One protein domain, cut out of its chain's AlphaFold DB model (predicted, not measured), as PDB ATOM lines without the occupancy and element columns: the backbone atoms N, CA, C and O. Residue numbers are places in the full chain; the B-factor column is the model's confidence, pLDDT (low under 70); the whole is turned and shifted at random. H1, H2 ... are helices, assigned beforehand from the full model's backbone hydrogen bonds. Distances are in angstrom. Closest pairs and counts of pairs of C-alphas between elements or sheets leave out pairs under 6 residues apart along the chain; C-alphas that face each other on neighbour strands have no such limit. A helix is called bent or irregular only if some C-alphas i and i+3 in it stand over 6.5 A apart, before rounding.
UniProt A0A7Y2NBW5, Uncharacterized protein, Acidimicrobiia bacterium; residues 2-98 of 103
ATOM      1  N   LEU A   2     -41.498  44.476  16.505       72.62
ATOM      2  CA  LEU A   2     -42.812  44.941  16.999       72.62
ATOM      3  C   LEU A   2     -42.803  45.226  18.513       72.62
ATOM      4  O   LEU A   2     -43.184  46.319  18.915       72.62
ATOM      5  N   ARG A   3     -42.237  44.313  19.318       74.06
ATOM      6  CA  ARG A   3     -41.960  44.532  20.750       74.06
ATOM      7  C   ARG A   3     -41.112  45.785  20.999       74.06
ATOM      8  O   ARG A   3     -41.540  46.687  21.700       74.06
ATOM      9  N   GLU A   4     -39.943  45.876  20.366       78.00
ATOM     10  CA  GLU A   4     -39.038  47.033  20.513       78.00
ATOM     11  C   GLU A   4     -39.710  48.356  20.097       78.00
ATOM     12  O   GLU A   4     -39.521  49.385  20.736       78.00
ATOM     13  N   SER A   5     -40.527  48.342  19.037       76.88
ATOM     14  CA  SER A   5     -41.286  49.518  18.597       76.88
ATOM     15  C   SER A   5     -42.383  49.904  19.591       76.88
ATOM     16  O   SER A   5     -42.640  51.092  19.769       76.88
ATOM     17  N   SER A   6     -43.033  48.921  20.215       78.00
ATOM     18  CA  SER A   6     -44.046  49.106  21.260       78.00
ATOM     19  C   SER A   6     -43.427  49.712  22.525       78.00
ATOM     20  O   SER A   6     -43.936  50.714  23.031       78.00
ATOM     21  N   GLU A   7     -42.273  49.198  22.958       82.12
ATOM     22  CA  GLU A   7     -41.499  49.734  24.085       82.12
ATOM     23  C   GLU A   7     -41.084  51.193  23.845       82.12
ATOM     24  O   GLU A   7     -41.291  52.045  24.707       82.12
ATOM     25  N   LEU A   8     -40.562  51.506  22.653       84.31
ATOM     26  CA  LEU A   8     -40.175  52.872  22.284       84.31
ATOM     27  C   LEU A   8     -41.367  53.835  22.203       84.31
ATOM     28  O   LEU A   8     -41.224  55.014  22.520       84.31
ATOM     29  N   ALA A   9     -42.532  53.351  21.767       81.25
ATOM     30  CA  ALA A   9     -43.749  54.151  21.674       81.25
ATOM     31  C   ALA A   9     -44.480  54.300  23.022       81.25
ATOM     32  O   ALA A   9     -45.402  55.110  23.117       81.25
ATOM     33  N   GLY A  10     -44.102  53.528  24.048       82.38
ATOM     34  CA  GLY A  10     -44.818  53.470  25.324       82.38
ATOM     35  C   GLY A  10     -46.235  52.899  25.197       82.38
ATOM     36  O   GLY A  10     -47.085  53.188  26.036       82.38
ATOM     37  N   ILE A  11     -46.497  52.128  24.138       81.00
ATOM     38  CA  ILE A  11     -47.794  51.501  23.879       81.00
ATOM     39  C   ILE A  11     -47.643  50.025  24.229       81.00
ATOM     40  O   ILE A  11     -46.914  49.343  23.509       81.00
ATOM     41  N   PRO A  12     -48.273  49.514  25.300       77.19
ATOM     42  CA  PRO A  12     -48.305  48.079  25.549       77.19
ATOM     43  C   PRO A  12     -48.974  47.375  24.361       77.19
ATOM     44  O   PRO A  12     -50.015  47.807  23.879       77.19
ATOM     45  N   VAL A  13     -48.323  46.343  23.827       78.31
ATOM     46  CA  VAL A  13     -48.864  45.539  22.725       78.31
ATOM     47  C   VAL A  13     -48.784  44.077  23.119       78.31
ATOM     48  O   VAL A  13     -47.694  43.536  23.309       78.31
ATOM     49  N   ASP A  14     -49.946  43.433  23.197       82.75
ATOM     50  CA  ASP A  14     -50.033  41.981  23.251       82.75
ATOM     51  C   ASP A  14     -49.960  41.415  21.827       82.75
ATOM     52  O   ASP A  14     -50.832  41.655  20.990       82.75
ATOM     53  N   LEU A  15     -48.900  40.666  21.526       81.56
ATOM     54  CA  LEU A  15     -48.677  40.107  20.191       81.56
ATOM     55  C   LEU A  15     -49.613  38.944  19.859       81.56
ATOM     56  O   LEU A  15     -49.775  38.631  18.679       81.56
ATOM     57  N   HIS A  16     -50.290  38.359  20.852       85.06
ATOM     58  CA  HIS A  16     -51.322  37.356  20.598       85.06
ATOM     59  C   HIS A  16     -52.490  37.934  19.793       85.06
ATOM     60  O   HIS A  16     -53.151  37.197  19.072       85.06
ATOM     61  N   THR A  17     -52.685  39.257  19.810       85.06
ATOM     62  CA  THR A  17     -53.708  39.954  19.008       85.06
ATOM     63  C   THR A  17     -53.556  39.742  17.499       85.06
ATOM     64  O   THR A  17     -54.521  39.894  16.757       85.06
ATOM     65  N   VAL A  18     -52.357  39.363  17.032       84.12
ATOM     66  CA  VAL A  18     -52.089  39.041  15.621       84.12
ATOM     67  C   VAL A  18     -52.728  37.711  15.213       84.12
ATOM     68  O   VAL A  18     -53.113  37.555  14.058       84.12
ATOM     69  N   VAL A  19     -52.836  36.752  16.137       84.38
ATOM     70  CA  VAL A  19     -53.389  35.410  15.873       84.38
ATOM     71  C   VAL A  19     -54.763  35.189  16.510       84.38
ATOM     72  O   VAL A  19     -55.484  34.278  16.111       84.38
ATOM     73  N   ASP A  20     -55.140  36.022  17.482       84.31
ATOM     74  CA  ASP A  20     -56.397  35.959  18.217       84.31
ATOM     75  C   ASP A  20     -57.090  37.328  18.215       84.31
ATOM     76  O   ASP A  20     -56.766  38.241  18.977       84.31
ATOM     77  N   THR A  21     -58.107  37.443  17.362       81.88
ATOM     78  CA  THR A  21     -58.902  38.668  17.187       81.88
ATOM     79  C   THR A  21     -59.831  38.985  18.364       81.88
ATOM     80  O   THR A  21     -60.459  40.047  18.372       81.88
ATOM     81  N   SER A  22     -59.937  38.098  19.364       84.81
ATOM     82  CA  SER A  22     -60.672  38.376  20.604       84.81
ATOM     83  C   SER A  22     -59.881  39.260  21.578       84.81
ATOM     84  O   SER A  22     -60.473  39.868  22.474       84.81
ATOM     85  N   ILE A  23     -58.566  39.386  21.379       84.56
ATOM     86  CA  ILE A  23     -57.678  40.204  22.204       84.56
ATOM     87  C   ILE A  23     -57.615  41.624  21.623       84.56
ATOM     88  O   ILE A  23     -57.496  41.829  20.415       84.56
ATOM     89  N   THR A  24     -57.705  42.640  22.484       82.31
ATOM     90  CA  THR A  24     -57.618  44.047  22.063       82.31
ATOM     91  C   THR A  24     -56.174  44.428  21.748       82.31
ATOM     92  O   THR A  24     -55.279  44.177  22.544       82.31
ATOM     93  N   THR A  25     -55.953  45.090  20.610       82.00
ATOM     94  CA  THR A  25     -54.610  45.475  20.146       82.00
ATOM     95  C   THR A  25     -53.959  46.583  20.968       82.00
ATOM     96  O   THR A  25     -52.754  46.766  20.853       82.00
ATOM     97  N   GLU A  26     -54.750  47.384  21.696       84.00
ATOM     98  CA  GLU A  26     -54.385  48.650  22.381       84.00
ATOM     99  C   GLU A  26     -53.779  49.740  21.465       84.00
ATOM    100  O   GLU A  26     -53.811  50.929  21.779       84.00
ATOM    101  N   VAL A  27     -53.334  49.364  20.264       84.06
ATOM    102  CA  VAL A  27     -52.952  50.230  19.154       84.06
ATOM    103  C   VAL A  27     -54.195  50.910  18.565       84.06
ATOM    104  O   VAL A  27     -55.166  50.217  18.233       84.06
ATOM    105  N   PRO A  28     -54.172  52.242  18.359       85.44
ATOM    106  CA  PRO A  28     -55.233  52.956  17.655       85.44
ATOM    107  C   PRO A  28     -55.531  52.337  16.284       85.44
ATOM    108  O   PRO A  28     -54.621  52.139  15.480       85.44
ATOM    109  N   ALA A  29     -56.809  52.044  16.028       90.75
ATOM    110  CA  ALA A  29     -57.290  51.357  14.824       90.75
ATOM    111  C   ALA A  29     -56.642  49.982  14.554       90.75
ATOM    112  O   ALA A  29     -56.657  49.503  13.422       90.75
ATOM    113  N   GLY A  30     -56.038  49.339  15.562       90.25
ATOM    114  CA  GLY A  30     -55.289  48.098  15.361       90.25
ATOM    115  C   GLY A  30     -56.149  46.957  14.817       90.25
ATOM    116  O   GLY A  30     -55.708  46.235  13.929       90.25
ATOM    117  N   ARG A  31     -57.408  46.848  15.257       91.75
ATOM    118  CA  ARG A  31     -58.348  45.848  14.733       91.75
ATOM    119  C   ARG A  31     -58.672  46.085  13.258       91.75
ATOM    120  O   ARG A  31     -58.674  45.148  12.466       91.75
ATOM    121  N   GLU A  32     -58.928  47.331  12.879       94.81
ATOM    122  CA  GLU A  32     -59.210  47.714  11.497       94.81
ATOM    123  C   GLU A  32     -57.974  47.494  10.606       94.81
ATOM    124  O   GLU A  32     -58.104  47.030   9.474       94.81
ATOM    125  N   LEU A  33     -56.771  47.759  11.127       94.19
ATOM    126  CA  LEU A  33     -55.503  47.508  10.436       94.19
ATOM    127  C   LEU A  33     -55.241  46.010  10.214       94.19
ATOM    128  O   LEU A  33     -54.817  45.640   9.119       94.19
ATOM    129  N   LEU A  34     -55.520  45.157  11.206       92.81
ATOM    130  CA  LEU A  34     -55.434  43.698  11.062       92.81
ATOM    131  C   LEU A  34     -56.429  43.192  10.011       92.81
ATOM    132  O   LEU A  34     -56.035  42.500   9.077       92.81
ATOM    133  N   ALA A  35     -57.688  43.634  10.083       94.12
ATOM    134  CA  ALA A  35     -58.705  43.268   9.099       94.12
ATOM    135  C   ALA A  35     -58.329  43.711   7.670       94.12
ATOM    136  O   ALA A  35     -58.602  43.000   6.704       94.12
ATOM    137  N   LEU A  36     -57.680  44.872   7.516       96.12
ATOM    138  CA  LEU A  36     -57.165  45.322   6.221       96.12
ATOM    139  C   LEU A  36     -56.024  44.431   5.712       96.12
ATOM    140  O   LEU A  36     -55.973  44.158   4.511       96.12
ATOM    141  N   ALA A  37     -55.126  43.982   6.590       94.94
ATOM    142  CA  ALA A  37     -54.066  43.045   6.224       94.94
ATOM    143  C   ALA A  37     -54.649  41.706   5.746       94.94
ATOM    144  O   ALA A  37     -54.309  41.262   4.647       94.94
ATOM    145  N   ASP A  38     -55.599  41.136   6.490       94.19
ATOM    146  CA  ASP A  38     -56.290  39.898   6.109       94.19
ATOM    147  C   ASP A  38     -57.020  40.038   4.771       94.19
ATOM    148  O   ASP A  38     -56.930  39.167   3.901       94.19
ATOM    149  N   ALA A  39     -57.717  41.158   4.563       95.75
ATOM    150  CA  ALA A  39     -58.444  41.421   3.328       95.75
ATOM    151  C   ALA A  39     -57.517  41.576   2.112       95.75
ATOM    152  O   ALA A  39     -57.854  41.137   1.011       95.75
ATOM    153  N   LEU A  40     -56.339  42.185   2.292       94.88
ATOM    154  CA  LEU A  40     -55.344  42.338   1.229       94.88
ATOM    155  C   LEU A  40     -54.682  41.011   0.846       94.88
ATOM    156  O   LEU A  40     -54.404  40.806  -0.336       94.88
ATOM    157  N   VAL A  41     -54.444  40.124   1.814       91.44
ATOM    158  CA  VAL A  41     -53.834  38.808   1.568       91.44
ATOM    159  C   VAL A  41     -54.855  37.822   0.998       91.44
ATOM    160  O   VAL A  41     -54.568  37.122   0.030       91.44
ATOM    161  N   SER A  42     -56.068  37.780   1.558       92.75
ATOM    162  CA  SER A  42     -57.125  36.850   1.125       92.75
ATOM    163  C   SER A  42     -57.874  37.302  -0.132       92.75
ATOM    164  O   SER A  42     -58.477  36.479  -0.821       92.75
ATOM    165  N   GLY A  43     -57.881  38.606  -0.424       91.69
ATOM    166  CA  GLY A  43     -58.683  39.210  -1.488       91.69
ATOM    167  C   GLY A  43     -60.172  39.374  -1.150       91.69
ATOM    168  O   GLY A  43     -60.949  39.765  -2.023       91.69
ATOM    169  N   LEU A  44     -60.593  39.093   0.087       95.19
ATOM    170  CA  LEU A  44     -61.990  39.148   0.526       95.19
ATOM    171  C   LEU A  44     -62.245  40.374   1.415       95.19
ATOM    172  O   LEU A  44     -61.417  40.721   2.246       95.19
ATOM    173  N   GLY A  45     -63.401  41.033   1.265       95.56
ATOM    174  CA  GLY A  45     -63.823  42.121   2.170       95.56
ATOM    175  C   GLY A  45     -62.967  43.399   2.121       95.56
ATOM    176  O   GLY A  45     -62.964  44.194   3.061       95.56
ATOM    177  N   LEU A  46     -62.203  43.605   1.042       95.62
ATOM    178  CA  LEU A  46     -61.245  44.711   0.939       95.62
ATOM    179  C   LEU A  46     -61.903  46.093   0.962       95.62
ATOM    180  O   LEU A  46     -61.316  47.046   1.474       95.62
ATOM    181  N   VAL A  47     -63.095  46.239   0.380       97.19
ATOM    182  CA  VAL A  47     -63.780  47.538   0.334       97.19
ATOM    183  C   VAL A  47     -64.173  47.963   1.743       97.19
ATOM    184  O   VAL A  47     -63.906  49.100   2.129       97.19
ATOM    185  N   GLU A  48     -64.745  47.044   2.511       97.69
ATOM    186  CA  GLU A  48     -65.207  47.253   3.877       97.69
ATOM    187  C   GLU A  48     -64.027  47.535   4.813       97.69
ATOM    188  O   GLU A  48     -64.028  48.549   5.513       97.69
ATOM    189  N   ALA A  49     -62.983  46.700   4.763       97.00
ATOM    190  CA  ALA A  49     -61.796  46.866   5.597       97.00
ATOM    191  C   ALA A  49     -61.048  48.175   5.287       97.00
ATOM    192  O   ALA A  49     -60.644  48.901   6.197       97.00
ATOM    193  N   ARG A  50     -60.917  48.535   4.001       96.94
ATOM    194  CA  ARG A  50     -60.304  49.809   3.596       96.94
ATOM    195  C   ARG A  50     -61.099  51.001   4.122       96.94
ATOM    196  O   ARG A  50     -60.486  51.932   4.639       96.94
ATOM    197  N   SER A  51     -62.425  50.994   3.974       97.69
ATOM    198  CA  SER A  51     -63.273  52.085   4.471       97.69
ATOM    199  C   SER A  51     -63.132  52.244   5.987       97.69
ATOM    200  O   SER A  51     -62.865  53.348   6.443       97.69
ATOM    201  N   ALA A  52     -63.165  51.145   6.748       97.12
ATOM    202  CA  ALA A  52     -63.016  51.179   8.205       97.12
ATOM    203  C   ALA A  52     -61.681  51.799   8.666       97.12
ATOM    204  O   ALA A  52     -61.654  52.602   9.601       97.12
ATOM    205  N   VAL A  53     -60.570  51.484   7.988       97.06
ATOM    206  CA  VAL A  53     -59.266  52.100   8.293       97.06
ATOM    207  C   VAL A  53     -59.248  53.581   7.909       97.06
ATOM    208  O   VAL A  53     -58.765  54.403   8.686       97.06
ATOM    209  N   VAL A  54     -59.778  53.951   6.737       98.00
ATOM    210  CA  VAL A  54     -59.843  55.361   6.311       98.00
ATOM    211  C   VAL A  54     -60.668  56.191   7.292       98.00
ATOM    212  O   VAL A  54     -60.236  57.287   7.646       98.00
ATOM    213  N   ASP A  55     -61.790  55.666   7.772       97.81
ATOM    214  CA  ASP A  55     -62.636  56.346   8.754       97.81
ATOM    215  C   ASP A  55     -61.932  56.484  10.115       97.81
ATOM    216  O   ASP A  55     -62.094  57.494  10.799       97.81
ATOM    217  N   SER A  56     -61.098  55.506  10.488       96.44
ATOM    218  CA  SER A  56     -60.411  55.487  11.785       96.44
ATOM    219  C   SER A  56     -59.163  56.372  11.843       96.44
ATOM    220  O   SER A  56     -58.913  57.014  12.862       96.44
ATOM    221  N   VAL A  57     -58.345  56.396  10.783       95.12
ATOM    222  CA  VAL A  57     -57.023  57.068  10.792       95.12
ATOM    223  C   VAL A  57     -56.807  58.050   9.637       95.12
ATOM    224  O   VAL A  57     -55.764  58.702   9.550       95.12
ATOM    225  N   GLY A  58     -57.782  58.185   8.743       97.19
ATOM    226  CA  GLY A  58     -57.701  59.035   7.565       97.19
ATOM    227  C   GLY A  58     -56.964  58.391   6.380       97.19
ATOM    228  O   GLY A  58     -56.188  57.440   6.525       97.19
ATOM    229  N   PRO A  59     -57.148  58.940   5.167       97.06
ATOM    230  CA  PRO A  59     -56.662  58.329   3.928       97.06
ATOM    231  C   PRO A  59     -55.131  58.285   3.811       97.06
ATOM    232  O   PRO A  59     -54.584  57.377   3.188       97.06
ATOM    233  N   ILE A  60     -54.418  59.243   4.415       97.00
ATOM    234  CA  ILE A  60     -52.946  59.289   4.374       97.00
ATOM    235  C   ILE A  60     -52.337  58.192   5.254       97.00
ATOM    236  O   ILE A  60     -51.363  57.555   4.862       97.00
ATOM    237  N   ALA A  61     -52.883  57.960   6.449       94.81
ATOM    238  CA  ALA A  61     -52.403  56.880   7.305       94.81
ATOM    239  C   ALA A  61     -52.798  55.512   6.731       94.81
ATOM    240  O   ALA A  61     -51.966  54.606   6.697       94.81
ATOM    241  N   ALA A  62     -54.011  55.392   6.180       95.88
ATOM    242  CA  ALA A  62     -54.462  54.182   5.500       95.88
ATOM    243  C   ALA A  62     -53.542  53.793   4.327       95.88
ATOM    244  O   ALA A  62     -53.155  52.634   4.203       95.88
ATOM    245  N   SER A  63     -53.123  54.751   3.490       96.81
ATOM    246  CA  SER A  63     -52.216  54.460   2.368       96.81
ATOM    247  C   SER A  63     -50.832  53.994   2.829       96.81
ATOM    248  O   SER A  63     -50.252  53.093   2.222       96.81
ATOM    249  N   ARG A  64     -50.319  54.540   3.940       96.44
ATOM    250  CA  ARG A  64     -49.079  54.060   4.570       96.44
ATOM    251  C   ARG A  64     -49.224  52.624   5.070       96.44
ATOM    252  O   ARG A  64     -48.327  51.825   4.821       96.44
ATOM    253  N   ALA A  65     -50.346  52.286   5.709       94.75
ATOM    254  CA  ALA A  65     -50.623  50.923   6.158       94.75
ATOM    255  C   ALA A  65     -50.638  49.932   4.983       94.75
ATOM    256  O   ALA A  65     -49.954  48.912   5.037       94.75
ATOM    257  N   VAL A  66     -51.316  50.276   3.879       95.81
ATOM    258  CA  VAL A  66     -51.303  49.468   2.644       95.81
ATOM    259  C   VAL A  66     -49.877  49.266   2.126       95.81
ATOM    260  O   VAL A  66     -49.515  48.152   1.757       95.81
ATOM    261  N   GLY A  67     -49.048  50.315   2.130       96.12
ATOM    262  CA  GLY A  67     -47.645  50.220   1.717       96.12
ATOM    263  C   GLY A  67     -46.826  49.252   2.578       96.12
ATOM    264  O   GLY A  67     -46.060  48.454   2.041       96.12
ATOM    265  N   VAL A  68     -47.020  49.275   3.901       94.44
ATOM    266  CA  VAL A  68     -46.366  48.335   4.827       94.44
ATOM    267  C   VAL A  68     -46.810  46.898   4.550       94.44
ATOM    268  O   VAL A  68     -45.960  46.019   4.414       94.44
ATOM    269  N   ILE A  69     -48.117  46.664   4.405       94.50
ATOM    270  CA  ILE A  69     -48.679  45.333   4.127       94.50
ATOM    271  C   ILE A  69     -48.133  44.789   2.798       94.50
ATOM    272  O   ILE A  69     -47.620  43.673   2.748       94.50
ATOM    273  N   ALA A  70     -48.154  45.598   1.736       93.50
ATOM    274  CA  ALA A  70     -47.640  45.211   0.423       93.50
ATOM    275  C   ALA A  70     -46.132  44.895   0.439       93.50
ATOM    276  O   ALA A  70     -45.677  43.987  -0.263       93.50
ATOM    277  N   ASN A  71     -45.351  45.619   1.246       95.00
ATOM    278  CA  ASN A  71     -43.930  45.343   1.422       95.00
ATOM    279  C   ASN A  71     -43.695  43.971   2.073       95.00
ATOM    280  O   ASN A  71     -42.883  43.192   1.574       95.00
ATOM    281  N   PHE A  72     -44.419  43.649   3.151       93.44
ATOM    282  CA  PHE A  72     -44.301  42.338   3.799       93.44
ATOM    283  C   PHE A  72     -44.762  41.198   2.894       93.44
ATOM    284  O   PHE A  72     -44.077  40.187   2.803       93.44
ATOM    285  N   GLU A  73     -45.845  41.387   2.147       93.75
ATOM    286  CA  GLU A  73     -46.314  40.387   1.187       93.75
ATOM    287  C   GLU A  73     -45.303  40.153   0.049       93.75
ATOM    288  O   GLU A  73     -45.079  39.024  -0.389       93.75
ATOM    289  N   THR A  74     -44.610  41.204  -0.396       94.56
ATOM    290  CA  THR A  74     -43.498  41.057  -1.348       94.56
ATOM    291  C   THR A  74     -42.357  40.238  -0.743       94.56
ATOM    292  O   THR A  74     -41.809  39.359  -1.409       94.56
ATOM    293  N   MET A  75     -42.016  40.485   0.524       95.19
ATOM    294  CA  MET A  75     -40.990  39.718   1.229       95.19
ATOM    295  C   MET A  75     -41.379  38.251   1.416       95.19
ATOM    296  O   MET A  75     -40.533  37.391   1.179       95.19
ATOM    297  N   ASN A  76     -42.636  37.956   1.763       92.50
ATOM    298  CA  ASN A  76     -43.141  36.585   1.872       92.50
ATOM    299  C   ASN A  76     -42.904  35.817   0.568       92.50
ATOM    300  O   ASN A  76     -42.272  34.766   0.575       92.50
ATOM    301  N   ARG A  77     -43.268  36.410  -0.576       93.19
ATOM    302  CA  ARG A  77     -43.056  35.788  -1.894       93.19
ATOM    303  C   ARG A  77     -41.586  35.525  -2.211       93.19
ATOM    304  O   ARG A  77     -41.271  34.515  -2.836       93.19
ATOM    305  N   ILE A  78     -40.682  36.421  -1.809       95.88
ATOM    306  CA  ILE A  78     -39.235  36.222  -1.981       95.88
ATOM    307  C   ILE A  78     -38.752  35.043  -1.125       95.88
ATOM    308  O   ILE A  78     -37.983  34.213  -1.613       95.88
ATOM    309  N   LEU A  79     -39.197  34.961   0.132       93.50
ATOM    310  CA  LEU A  79     -38.843  33.869   1.042       93.50
ATOM    311  C   LEU A  79     -39.370  32.522   0.530       93.50
ATOM    312  O   LEU A  79     -38.607  31.554   0.499       93.50
ATOM    313  N   ASP A  80     -40.613  32.489   0.049       92.75
ATOM    314  CA  ASP A  80     -41.247  31.301  -0.525       92.75
ATOM    315  C   ASP A  80     -40.510  30.825  -1.781       92.75
ATOM    316  O   ASP A  80     -40.136  29.656  -1.885       92.75
ATOM    317  N   ALA A  81     -40.226  31.738  -2.717       96.12
ATOM    318  CA  ALA A  81     -39.496  31.419  -3.943       96.12
ATOM    319  C   ALA A  81     -38.071  30.911  -3.665       96.12
ATOM    320  O   ALA A  81     -37.548  30.081  -4.408       96.12
ATOM    321  N   GLY A  82     -37.443  31.401  -2.592       95.25
ATOM    322  CA  GLY A  82     -36.123  30.966  -2.144       95.25
ATOM    323  C   GLY A  82     -36.127  29.716  -1.261       95.25
ATOM    324  O   GLY A  82     -35.046  29.281  -0.863       95.25
ATOM    325  N   ALA A  83     -37.299  29.160  -0.923       92.62
ATOM    326  CA  ALA A  83     -37.462  28.098   0.074       92.62
ATOM    327  C   ALA A  83     -36.718  28.401   1.395       92.62
ATOM    328  O   ALA A  83     -36.109  27.519   2.015       92.62
ATOM    329  N   VAL A  84     -36.723  29.673   1.804       90.25
ATOM    330  CA  VAL A  84     -35.991  30.144   2.981       90.25
ATOM    331  C   VAL A  84     -36.692  29.639   4.236       90.25
ATOM    332  O   VAL A  84     -37.843  29.966   4.502       90.25
ATOM    333  N   ARG A  85     -35.975  28.855   5.042       85.75
ATOM    334  CA  ARG A  85     -36.466  28.403   6.348       85.75
ATOM    335  C   ARG A  85     -36.273  29.492   7.394       85.75
ATOM    336  O   ARG A  85     -35.288  30.233   7.353       85.75
ATOM    337  N   VAL A  86     -37.176  29.554   8.370       84.50
ATOM    338  CA  VAL A  86     -37.002  30.444   9.521       84.50
ATOM    339  C   VAL A  86     -35.727  30.016  10.273       84.50
ATOM    340  O   VAL A  86     -35.396  28.840  10.385       84.50
ATOM    341  N   SER A  87     -34.912  30.962  10.725       84.56
ATOM    342  CA  SER A  87     -33.679  30.603  11.435       84.56
ATOM    343  C   SER A  87     -33.963  30.253  12.896       84.56
ATOM    344  O   SER A  87     -34.970  30.682  13.454       84.56
ATOM    345  N   GLU A  88     -33.040  29.544  13.555       81.56
ATOM    346  CA  GLU A  88     -33.151  29.209  14.986       81.56
ATOM    347  C   GLU A  88     -33.405  30.454  15.850       81.56
ATOM    348  O   GLU A  88     -34.278  30.467  16.711       81.56
ATOM    349  N   ARG A  89     -32.712  31.558  15.539       81.12
ATOM    350  CA  ARG A  89     -32.901  32.850  16.213       81.12
ATOM    351  C   ARG A  89     -34.338  33.373  16.110       81.12
ATOM    352  O   ARG A  89     -34.794  34.050  17.023       81.12
ATOM    353  N   HIS A  90     -35.029  33.101  15.006       83.19
ATOM    354  CA  HIS A  90     -36.391  33.575  14.768       83.19
ATOM    355  C   HIS A  90     -37.466  32.566  15.198       83.19
ATOM    356  O   HIS A  90     -38.626  32.957  15.287       83.19
ATOM    357  N   ARG A  91     -37.117  31.314  15.534       83.31
ATOM    358  CA  ARG A  91     -38.077  30.344  16.102       83.31
ATOM    359  C   ARG A  91     -38.685  30.817  17.412       83.31
ATOM    360  O   ARG A  91     -39.870  30.603  17.637       83.31
ATOM    361  N   ALA A  92     -37.904  31.510  18.239       80.75
ATOM    362  CA  ALA A  92     -38.391  32.096  19.487       80.75
ATOM    363  C   ALA A  92     -39.584  33.048  19.266       80.75
ATOM    364  O   ALA A  92     -40.473  33.117  20.111       80.75
ATOM    365  N   ASN A  93     -39.650  33.712  18.106       82.25
ATOM    366  CA  ASN A  93     -40.753  34.612  17.776       82.25
ATOM    367  C   ASN A  93     -42.073  33.866  17.537       82.25
ATOM    368  O   ASN A  93     -43.127  34.475  17.652       82.25
ATOM    369  N   LEU A  94     -42.038  32.575  17.190       82.88
ATOM    370  CA  LEU A  94     -43.249  31.790  16.934       82.88
ATOM    371  C   LEU A  94     -43.985  31.481  18.230       82.88
ATOM    372  O   LEU A  94     -45.182  31.719  18.315       82.88
ATOM    373  N   ALA A  95     -43.251  31.052  19.261       81.50
ATOM    374  CA  ALA A  95     -43.813  30.848  20.592       81.50
ATOM    375  C   ALA A  95     -44.428  32.141  21.151       81.50
ATOM    376  O   ALA A  95     -45.473  32.110  21.790       81.50
ATOM    377  N   GLU A  96     -43.798  33.282  20.874       79.06
ATOM    378  CA  GLU A  96     -44.253  34.605  21.307       79.06
ATOM    379  C   GLU A  96     -45.587  35.041  20.688       79.06
ATOM    380  O   GLU A  96     -46.325  35.790  21.322       79.06
ATOM    381  N   VAL A  97     -45.912  34.561  19.486       79.62
ATOM    382  CA  VAL A  97     -47.217  34.785  18.841       79.62
ATOM    383  C   VAL A  97     -48.142  33.569  18.965       79.62
ATOM    384  O   VAL A  97     -49.124  33.472  18.241       79.62
ATOM    385  N   GLY A  98     -47.829  32.612  19.845       81.31
ATOM    386  CA  GLY A  98     -48.663  31.430  20.088       81.31
ATOM    387  C   GLY A  98     -48.671  30.387  18.962       81.31
ATOM    388  O   GLY A  98     -49.576  29.554  18.915       81.31
TER     389      GLY A  98
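Overview. This is residues 2 to 98 of the 103 residues of an uncharacterized protein of Acidimicrobiia bacterium (UniProt A0A7Y2NBW5). A long helix, H5, crosses the helical hairpin of H3 and H4 with its earlier part, and these three make the packed core; the later part of H5 runs on past the hairpin as an arm, of which residues 77 to 81 stick out. From the end of that arm the chain folds back to H6, whose far end comes close to the small helix H2 near H3, in a loose, open ring, with H1 set away from the other helices. The printed part has 97 residues with six named helices, in the order H1 to H6, and no named strand: all helix. It is only just compact, close to loose, with a radius of gyration of the C-alphas of 14.6 A, and it spans 40 by 33 by 24 A.

Arrangement. Start at H1, residues 2 to 9, which touches no helix. A tight link of 5 residues leads to H2, residues 15 to 18, yet H1 and H2 are apart, only just, their closest C-alphas being 8.1 A apart. Go on over a long link of 11 residues to H3, residues 30 to 42; H2 is close to it but not clearly touching, with the C-alphas of Val 18 and Leu 34 the closest at 7.3 A. Next comes H4, residues 46 to 57, which forms a helical hairpin with H3: they touch, closest at the C-alphas of Leu 36 and Ala 49, 4.9 A apart, and run opposite ways at a shallow tilt of 25 degrees. Then look at H5, residues 59 to 81. It touches H3 with residues 65 to 73 alone, closest at the C-alphas of Ala 37 and Ile 69, 6.2 A apart, and runs the same way at a steep tilt of 46 degrees. Residues 61 to 62 alone of H5 touch residues 50 to 54 alone of H4, closest at the C-alphas of Val 54 and Ala 62, 5.6 A apart; these helices run opposite ways at a steep tilt of 50 degrees. The packing of the helices is mostly crossed, only just: of three touching pairs, one is at a shallow tilt. Last comes H6, residues 88 to 96, which touches no helix and is apart from H5. It is close to H2 but not clearly touching, the closest C-alphas being those of Leu 15 and Glu 96, 7.1 A apart. In H1, H3, H4 and H5 every O i to N i+4 pair is within hydrogen-bond range; H6 has 1 of 5, beside 3 of 6 O i to N i+3 pairs, and H2 is too short for an O i to N i+4 pair.

Along the chain. Find C-alpha 2 at (-42.812, 44.941, 16.999), where H1 begins; it is 10.4 A long, and H2 is 5.8 A. H3 is 18.2 A long and H4 16.4 A. Find C-alpha 59 at (-56.662, 58.329, 3.928); from there H5, the longest helix, runs 32.9 A to C-alpha 81 at (-39.496, 31.419, -3.943). H6 is 13.9 A long and ends at C-alpha 96, (-44.253, 34.605, 21.307); it is neither bent nor irregular, but only just: C-alphas 89 and 92 are 6.4 A apart.

Size, cuts and confidence. The two C-alphas farthest apart are those of Asp 55 and Glu 88, 40.6 A. Residues 77 to 83, of which 77 to 81 belong to H5, and residues 87 to 92, of which 88 to 92 belong to H6, stand free. The body without them, 84 residues, spans 33 by 33 by 23 A. The link from H2 to H3 is long; that from H5 to H6, 6 residues, is short. The printed part has no cut. Its mean pLDDT is 89.4, with 78 in H1 and 82 in H6, and no printed residue is under 70.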